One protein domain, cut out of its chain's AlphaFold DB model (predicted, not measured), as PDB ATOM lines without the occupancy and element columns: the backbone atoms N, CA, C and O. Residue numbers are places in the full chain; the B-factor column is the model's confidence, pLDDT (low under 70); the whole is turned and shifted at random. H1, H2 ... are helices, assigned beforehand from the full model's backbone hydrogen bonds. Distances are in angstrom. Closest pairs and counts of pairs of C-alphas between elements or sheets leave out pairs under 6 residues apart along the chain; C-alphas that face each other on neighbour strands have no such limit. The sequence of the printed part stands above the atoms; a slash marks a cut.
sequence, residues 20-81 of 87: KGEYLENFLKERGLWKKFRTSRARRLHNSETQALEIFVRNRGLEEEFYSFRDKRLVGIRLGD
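This is residues 20 to 81 of the 87 residues of an uncharacterized protein of candidate division MSBL1 archaeon SCGC-AAA259E17 (UniProt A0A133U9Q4). What shape do these atoms make? The longest helix, H5, packs by its residues 66 to 70 on H1 in a small body of helices, and its far part sticks out as an arm, residues 74 to 81. In the body H1 and H4 touch at a steep tilt, short H3 packs on H4, and short H2 sits at the corner after H1. What is it built of, and how large is it? The printed part has 62 residues with five named helices, in the order H1, H2, H3, H4, H5, and no named strand; its class is all helix. It is compact, with a radius of gyration of the C-alphas of 12.2 A, and elongated in outline, with spans of 39 by 20 by 16 A.

Where is the longest helix? H5 is residues 63 to 80, 25.5 A from C-alpha 63 at (96.259, 102.144, 17.095) to C-alpha 80 at (79.155, 112.329, 33.037). Where are the other helices? H1 is residues 20 to 30, 15.7 A long, and begins with C-alpha 20 at (90.022, 97.132, 27.603). H4 is residues 49 to 59, 15.2 A long. H2 is residues 34 to 38 and H3 is residues 41 to 45.

What does the longest helix touch? H5 touches H1 with residues 66 to 70 alone, about perpendicular at 79 degrees; their closest C-alphas, of Tyr 23 and Arg 70, are 6.8 A apart. H5 and H4 are close but not clearly touching, with the C-alphas of Val 57 and Glu 63 closest at 5.9 A. What else meets the hub, H1? H1 touches H4 at a steep tilt of 56 degrees, the same way, the closest C-alphas being those of Gly 21 and Thr 50, 4.7 A apart. H1 and H2 only just touch, with 3 pairs of C-alphas within 8 A, and only at the corner; the closest, of Leu 28 and Trp 34, are 4.9 A apart. Where is H3, and how do the backbones run? H3 touches H4, the C-alphas of Ala 42 and Ala 52 being closest at 4.9 A, and is apart from H1 and H5. In H1, H2, H3, H4 and H5 every O i to N i+4 pair is within hydrogen-bond range.

How far does it reach? The two C-alphas farthest apart, of Leu 45 and Asp 81, are 39.4 A from each other. Is the chain cut, and are links long? The printed part has no cut, and the four links between the helices are tight. Where is confidence low? Residues 74 to 81, which stand free, are under pLDDT 70; the mean of the printed part is 86.7.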
ATOM      1  N   LYS A  20      89.391  96.757  28.885       81.38
ATOM      2  CA  LYS A  20      90.022  97.132  27.603       81.38
ATOM      3  C   LYS A  20      89.348  96.461  26.394       81.38
ATOM      4  O   LYS A  20      89.234  97.086  25.341       81.38
ATOM      5  N   GLY A  21      88.878  95.222  26.567       85.75
ATOM      6  CA  GLY A  21      88.144  94.473  25.545       85.75
ATOM      7  C   GLY A  21      86.868  95.180  25.081       85.75
ATOM      8  O   GLY A  21      86.652  95.301  23.880       85.75
ATOM      9  N   GLU A  22      86.083  95.747  26.000       86.62
ATOM     10  CA  GLU A  22      84.838  96.448  25.658       86.62
ATOM     11  C   GLU A  22      85.094  97.718  24.839       86.62
ATOM     12  O   GLU A  22      84.378  98.001  23.878       86.62
ATOM     13  N   TYR A  23      86.148  98.475  25.164       88.62
ATOM     14  CA  TYR A  23      86.525  99.644  24.364       88.62
ATOM     15  C   TYR A  23      86.937  99.262  22.948       88.62
ATOM     16  O   TYR A  23      86.548  99.941  22.002       88.62
ATOM     17  N   LEU A  24      87.716  98.191  22.800       91.31
ATOM     18  CA  LEU A  24      88.132  97.697  21.491       91.31
ATOM     19  C   LEU A  24      86.935  97.178  20.683       91.31
ATOM     20  O   LEU A  24      86.841  97.434  19.486       91.31
ATOM     21  N   GLU A  25      85.992  96.493  21.323       93.44
ATOM     22  CA  GLU A  25      84.767  96.036  20.673       93.44
ATOM     23  C   GLU A  25      83.898  97.203  20.191       93.44
ATOM     24  O   GLU A  25      83.526  97.244  19.015       93.44
ATOM     25  N   ASN A  26      83.614  98.173  21.062       91.81
ATOM     26  CA  ASN A  26      82.805  99.344  20.716       91.81
ATOM     27  C   ASN A  26      83.448 100.159  19.595       91.81
ATOM     28  O   ASN A  26      82.789 100.504  18.618       91.81
ATOM     29  N   PHE A  27      84.760 100.364  19.685       93.62
ATOM     30  CA  PHE A  27      85.557 100.986  18.640       93.62
ATOM     31  C   PHE A  27      85.375 100.314  17.272       93.62
ATOM     32  O   PHE A  27      85.114 100.975  16.265       93.62
ATOM     33  N   LEU A  28      85.465  98.982  17.219       95.19
ATOM     34  CA  LEU A  28      85.278  98.241  15.974       95.19
ATOM     35  C   LEU A  28      83.824  98.247  15.494       95.19
ATOM     36  O   LEU A  28      83.590  98.218  14.283       95.19
ATOM     37  N   LYS A  29      82.846  98.260  16.404       94.88
ATOM     38  CA  LYS A  29      81.420  98.369  16.066       94.88
ATOM     39  C   LYS A  29      81.099  99.719  15.429       94.88
ATOM     40  O   LYS A  29      80.498  99.731  14.359       94.88
ATOM     41  N   GLU A  30      81.570 100.817  16.012       94.00
ATOM     42  CA  GLU A  30      81.354 102.176  15.494       94.00
ATOM     43  C   GLU A  30      81.962 102.392  14.107       94.00
ATOM     44  O   GLU A  30      81.416 103.138  13.302       94.00
ATOM     45  N   ARG A  31      83.040 101.674  13.775       93.25
ATOM     46  CA  ARG A  31      83.647 101.710  12.435       93.25
ATOM     47  C   ARG A  31      83.116 100.669  11.459       93.25
ATOM     48  O   ARG A  31      83.671 100.499  10.374       93.25
ATOM     49  N   GLY A  32      82.103  99.895  11.847       95.38
ATOM     50  CA  GLY A  32      81.596  98.788  11.032       95.38
ATOM     51  C   GLY A  32      82.633  97.678  10.777       95.38
ATOM     52  O   GLY A  32      82.459  96.839   9.891       95.38
ATOM     53  N   LEU A  33      83.721  97.642  11.550       95.62
ATOM     54  CA  LEU A  33      84.810  96.672  11.428       95.62
ATOM     55  C   LEU A  33      84.555  95.393  12.226       95.62
ATOM     56  O   LEU A  33      85.218  94.387  11.979       95.62
ATOM     57  N   TRP A  34      83.564  95.386  13.119       95.00
ATOM     58  CA  TRP A  34      83.234  94.230  13.955       95.00
ATOM     59  C   TRP A  34      83.031  92.935  13.154       95.00
ATOM     60  O   TRP A  34      83.585  91.888  13.486       95.00
ATOM     61  N   LYS A  35      82.302  92.992  12.029       94.75
ATOM     62  CA  LYS A  35      82.108  91.818  11.154       94.75
ATOM     63  C   LYS A  35      83.427  91.319  10.553       94.75
ATOM     64  O   LYS A  35      83.633  90.111  10.495       94.75
ATOM     65  N   LYS A  36      84.322  92.232  10.159       94.56
ATOM     66  CA  LYS A  36      85.653  91.899   9.622       94.56
ATOM     67  C   LYS A  36      86.560  91.303  10.699       94.56
ATOM     68  O   LYS A  36      87.346  90.415  10.396       94.56
ATOM     69  N   PHE A  37      86.439  91.757  11.946       95.06
ATOM     70  CA  PHE A  37      87.148  91.171  13.081       95.06
ATOM     71  C   PHE A  37      86.691  89.736  13.366       95.06
ATOM     72  O   PHE A  37      87.540  88.852  13.484       95.06
ATOM     73  N   ARG A  38      85.374  89.475  13.388       92.88
ATOM     74  CA  ARG A  38      84.819  88.132  13.660       92.88
ATOM     75  C   ARG A  38      85.309  87.055  12.691       92.88
ATOM     76  O   ARG A  38      85.440  85.902  13.083       92.88
ATOM     77  N   THR A  39      85.603  87.415  11.443       94.19
ATOM     78  CA  THR A  39      86.155  86.491  10.436       94.19
ATOM     79  C   THR A  39      87.673  86.598  10.276       94.19
ATOM     80  O   THR A  39      88.256  85.869   9.472       94.19
ATOM     81  N   SER A  40      88.327  87.482  11.035       93.38
ATOM     82  CA  SER A  40      89.759  87.737  10.913       93.38
ATOM     83  C   SER A  40      90.607  86.573  11.419       93.38
ATOM     84  O   SER A  40      90.236  85.834  12.334       93.38
ATOM     85  N   ARG A  41      91.819  86.466  10.869       91.62
ATOM     86  CA  ARG A  41      92.835  85.528  11.355       91.62
ATOM     87  C   ARG A  41      93.202  85.784  12.824       91.62
ATOM     88  O   ARG A  41      93.441  84.826  13.545       91.62
ATOM     89  N   ALA A  42      93.168  87.039  13.281       89.12
ATOM     90  CA  ALA A  42      93.443  87.394  14.674       89.12
ATOM     91  C   ALA A  42      92.454  86.726  15.647       89.12
ATOM     92  O   ALA A  42      92.872  86.161  16.649       89.12
ATOM     93  N   ARG A  43      91.153  86.681  15.320       90.50
ATOM     94  CA  ARG A  43      90.169  85.984  16.168       90.50
ATOM     95  C   ARG A  43      90.354  84.465  16.187       90.50
ATOM     96  O   ARG A  43      90.025  83.837  17.183       90.50
ATOM     97  N   ARG A  44      90.879  83.882  15.105       89.00
ATOM     98  CA  ARG A  44      91.102  82.430  14.983       89.00
ATOM     99  C   ARG A  44      92.374  81.948  15.679       89.00
ATOM    100  O   ARG A  44      92.407  80.817  16.138       89.00
ATOM    101  N   LEU A  45      93.419  82.775  15.706       90.38
ATOM    102  CA  LEU A  45      94.723  82.403  16.264       90.38
ATOM    103  C   LEU A  45      94.845  82.661  17.768       90.38
ATOM    104  O   LEU A  45      95.731  82.100  18.405       90.38
ATOM    105  N   HIS A  46      93.989  83.516  18.328       88.44
ATOM    106  CA  HIS A  46      94.084  83.933  19.721       88.44
ATOM    107  C   HIS A  46      92.826  83.537  20.495       88.44
ATOM    108  O   HIS A  46      91.717  83.961  20.170       88.44
ATOM    109  N   ASN A  47      93.022  82.756  21.560       85.88
ATOM    110  CA  ASN A  47      91.947  82.337  22.466       85.88
ATOM    111  C   ASN A  47      91.409  83.515  23.293       85.88
ATOM    112  O   ASN A  47      90.218  83.581  23.590       85.88
ATOM    113  N   SER A  48      92.282  84.470  23.626       92.50
ATOM    114  CA  SER A  48      91.898  85.714  24.292       92.50
ATOM    115  C   SER A  48      91.290  86.685  23.285       92.50
ATOM    116  O   SER A  48      91.956  87.131  22.348       92.50
ATOM    117  N   GLU A  49      90.027  87.045  23.502       89.88
ATOM    118  CA  GLU A  49      89.322  88.018  22.667       89.88
ATOM    119  C   GLU A  49      89.984  89.397  22.720       89.88
ATOM    120  O   GLU A  49      90.203  90.008  21.678       89.88
ATOM    121  N   THR A  50      90.407  89.842  23.905       91.56
ATOM    122  CA  THR A  50      91.140  91.103  24.070       91.56
ATOM    123  C   THR A  50      92.430  91.110  23.251       91.56
ATOM    124  O   THR A  50      92.697  92.071  22.537       91.56
ATOM    125  N   GLN A  51      93.202  90.020  23.277       93.44
ATOM    126  CA  GLN A  51      94.443  89.925  22.503       93.44
ATOM    127  C   GLN A  51      94.171  89.891  20.992       93.44
ATOM    128  O   GLN A  51      94.867  90.546  20.214       93.44
ATOM    129  N   ALA A  52      93.130  89.167  20.568       94.88
ATOM    130  CA  ALA A  52      92.697  89.148  19.176       94.88
ATOM    131  C   ALA A  52      92.316  90.552  18.684       94.88
ATOM    132  O   ALA A  52      92.680  90.939  17.570       94.88
ATOM    133  N   LEU A  53      91.587  91.312  19.504       94.56
ATOM    134  CA  LEU A  53      91.165  92.676  19.204       94.56
ATOM    135  C   LEU A  53      92.363  93.620  19.069       94.56
ATOM    136  O   LEU A  53      92.450  94.356  18.089       94.56
ATOM    137  N   GLU A  54      93.310  93.560  20.004       94.19
ATOM    138  CA  GLU A  54      94.535  94.370  19.969       94.19
ATOM    139  C   GLU A  54      95.344  94.124  18.694       94.19
ATOM    140  O   GLU A  54      95.701  95.062  17.980       94.19
ATOM    141  N   ILE A  55      95.572  92.853  18.355       94.38
ATOM    142  CA  ILE A  55      96.312  92.472  17.149       94.38
ATOM    143  C   ILE A  55      95.563  92.907  15.891       94.38
ATOM    144  O   ILE A  55      96.181  93.354  14.925       94.38
ATOM    145  N   PHE A  56      94.233  92.811  15.885       96.00
ATOM    146  CA  PHE A  56      93.430  93.271  14.759       96.00
ATOM    147  C   PHE A  56      93.551  94.784  14.539       96.00
ATOM    148  O   PHE A  56      93.733  95.212  13.398       96.00
ATOM    149  N   VAL A  57      93.483  95.580  15.610       95.12
ATOM    150  CA  VAL A  57      93.662  97.041  15.563       95.12
ATOM    151  C   VAL A  57      95.058  97.397  15.057       95.12
ATOM    152  O   VAL A  57      95.182  98.192  14.123       95.12
ATOM    153  N   ARG A  58      96.097  96.743  15.589       94.19
ATOM    154  CA  ARG A  58      97.488  96.963  15.180       94.19
ATOM    155  C   ARG A  58      97.731  96.612  13.709       94.19
ATOM    156  O   ARG A  58      98.242  97.435  12.962       94.19
ATOM    157  N   ASN A  59      97.289  95.437  13.255       94.56
ATOM    158  CA  ASN A  59      97.459  94.990  11.862       94.56
ATOM    159  C   ASN A  59      96.733  95.876  10.840       94.56
ATOM    160  O   ASN A  59      97.021  95.811   9.646       94.56
ATOM    161  N   ARG A  60      95.754  96.666  11.288       94.12
ATOM    162  CA  ARG A  60      95.002  97.610  10.459       94.12
ATOM    163  C   ARG A  60      95.551  99.037  10.518       94.12
ATOM    164  O   ARG A  60      95.000  99.885   9.827       94.12
ATOM    165  N   GLY A  61      96.579  99.302  11.329       94.69
ATOM    166  CA  GLY A  61      97.099 100.654  11.546       94.69
ATOM    167  C   GLY A  61      96.119 101.565  12.292       94.69
ATOM    168  O   GLY A  61      96.111 102.767  12.072       94.69
ATOM    169  N   LEU A  62      95.257 101.001  13.145       94.75
ATOM    170  CA  LEU A  62      94.196 101.745  13.841       94.75
ATOM    171  C   LEU A  62      94.563 102.110  15.289       94.75
ATOM    172  O   LEU A  62      93.686 102.531  16.042       94.75
ATOM    173  N   GLU A  63      95.819 101.924  15.707       92.75
ATOM    174  CA  GLU A  63      96.259 102.144  17.095       92.75
ATOM    175  C   GLU A  63      96.066 103.594  17.551       92.75
ATOM    176  O   GLU A  63      95.419 103.831  18.569       92.75
ATOM    177  N   GLU A  64      96.549 104.571  16.784       92.19
ATOM    178  CA  GLU A  64      96.404 105.994  17.127       92.19
ATOM    179  C   GLU A  64      94.932 106.420  17.179       92.19
ATOM    180  O   GLU A  64      94.485 107.131  18.085       92.19
ATOM    181  N   GLU A  65      94.144 105.918  16.232       91.25
ATOM    182  CA  GLU A  65      92.714 106.185  16.169       91.25
ATOM    183  C   GLU A  65      91.970 105.535  17.348       91.25
ATOM    184  O   GLU A  65      90.979 106.086  17.831       91.25
ATOM    185  N   PHE A  66      92.434 104.371  17.823       90.81
ATOM    186  CA  PHE A  66      91.937 103.708  19.031       90.81
ATOM    187  C   PHE A  66      92.261 104.502  20.287       90.81
ATOM    188  O   PHE A  66      91.366 104.711  21.106       90.81
ATOM    189  N   TYR A  67      93.493 104.988  20.431       88.25
ATOM    190  CA  TYR A  67      93.859 105.830  21.569       88.25
ATOM    191  C   TYR A  67      93.033 107.117  21.598       88.25
ATOM    192  O   TYR A  67      92.454 107.447  22.631       88.25
ATOM    193  N   SER A  68      92.845 107.752  20.440       86.75
ATOM    194  CA  SER A  68      91.995 108.941  20.298       86.75
ATOM    195  C   SER A  68      90.531 108.664  20.663       86.75
ATOM    196  O   SER A  68      89.894 109.445  21.370       86.75
ATOM    197  N   PHE A  69      89.979 107.539  20.198       87.81
ATOM    198  CA  PHE A  69      88.626 107.102  20.546       87.81
ATOM    199  C   PHE A  69      88.468 106.862  22.051       87.81
ATOM    200  O   PHE A  69      87.515 107.344  22.670       87.81
ATOM    201  N   ARG A  70      89.421 106.134  22.643       84.00
ATOM    202  CA  ARG A  70      89.426 105.806  24.068       84.00
ATOM    203  C   ARG A  70      89.468 107.076  24.907       84.00
ATOM    204  O   ARG A  70      88.676 107.211  25.836       84.00
ATOM    205  N   ASP A  71      90.350 108.009  24.566       79.75
ATOM    206  CA  ASP A  71      90.535 109.238  25.329       79.75
ATOM    207  C   ASP A  71      89.298 110.143  25.259       79.75
ATOM    208  O   ASP A  71      88.847 110.623  26.300       79.75
ATOM    209  N   LYS A  72      88.653 110.279  24.089       76.25
ATOM    210  CA  LYS A  72      87.368 110.998  23.965       76.25
ATOM    211  C   LYS A  72      86.284 110.414  24.872       76.25
ATOM    212  O   LYS A  72      85.584 111.163  25.551       76.25
ATOM    213  N   ARG A  73      86.151 109.084  24.931       74.81
ATOM    214  CA  ARG A  73      85.171 108.438  25.818       74.81
ATOM    215  C   ARG A  73      85.535 108.579  27.293       74.81
ATOM    216  O   ARG A  73      84.643 108.795  28.100       74.81
ATOM    217  N   LEU A  74      86.819 108.538  27.652       69.25
ATOM    218  CA  LEU A  74      87.259 108.810  29.026       69.25
ATOM    219  C   LEU A  74      86.944 110.248  29.463       69.25
ATOM    220  O   LEU A  74      86.563 110.458  30.613       69.25
ATOM    221  N   VAL A  75      87.068 111.224  28.559       65.56
ATOM    222  CA  VAL A  75      86.644 112.611  28.805       65.56
ATOM    223  C   VAL A  75      85.125 112.691  28.960       65.56
ATOM    224  O   VAL A  75      84.658 113.246  29.948       65.56
ATOM    225  N   GLY A  76      84.352 112.072  28.063       59.22
ATOM    226  CA  GLY A  76      82.888 112.026  28.164       59.22
ATOM    227  C   GLY A  76      82.380 111.358  29.448       59.22
ATOM    228  O   GLY A  76      81.434 111.840  30.057       59.22
ATOM    229  N   ILE A  77      83.050 110.303  29.919       58.44
ATOM    230  CA  ILE A  77      82.725 109.655  31.198       58.44
ATOM    231  C   ILE A  77      83.109 110.550  32.388       58.44
ATOM    232  O   ILE A  77      82.367 110.615  33.361       58.44
ATOM    233  N   ARG A  78      84.230 111.286  32.316       52.75
ATOM    234  CA  ARG A  78      84.597 112.278  33.347       52.75
ATOM    235  C   ARG A  78      83.619 113.454  33.420       52.75
ATOM    236  O   ARG A  78      83.418 113.978  34.510       52.75
ATOM    237  N   LEU A  79      83.018 113.845  32.298       50.09
ATOM    238  CA  LEU A  79      81.966 114.866  32.236       50.09
ATOM    239  C   LEU A  79      80.593 114.317  32.673       50.09
ATOM    240  O   LEU A  79      79.741 115.080  33.112       50.09
ATOM    241  N   GLY A  80      80.392 112.997  32.614       48.06
ATOM    242  CA  GLY A  80      79.155 112.329  33.037       48.06
ATOM    243  C   GLY A  80      78.922 112.272  34.552       48.06
ATOM    244  O   GLY A  80      77.790 112.049  34.960       48.06
ATOM    245  N   ASP A  81      79.952 112.509  35.375       50.06
ATOM    246  CA  ASP A  81      79.837 112.562  36.849       50.06
ATOM    247  C   ASP A  81      79.884 113.993  37.421       50.06
ATOM    248  O   ASP A  81      79.674 114.200  38.617       50.06
TER     249      ASP A  81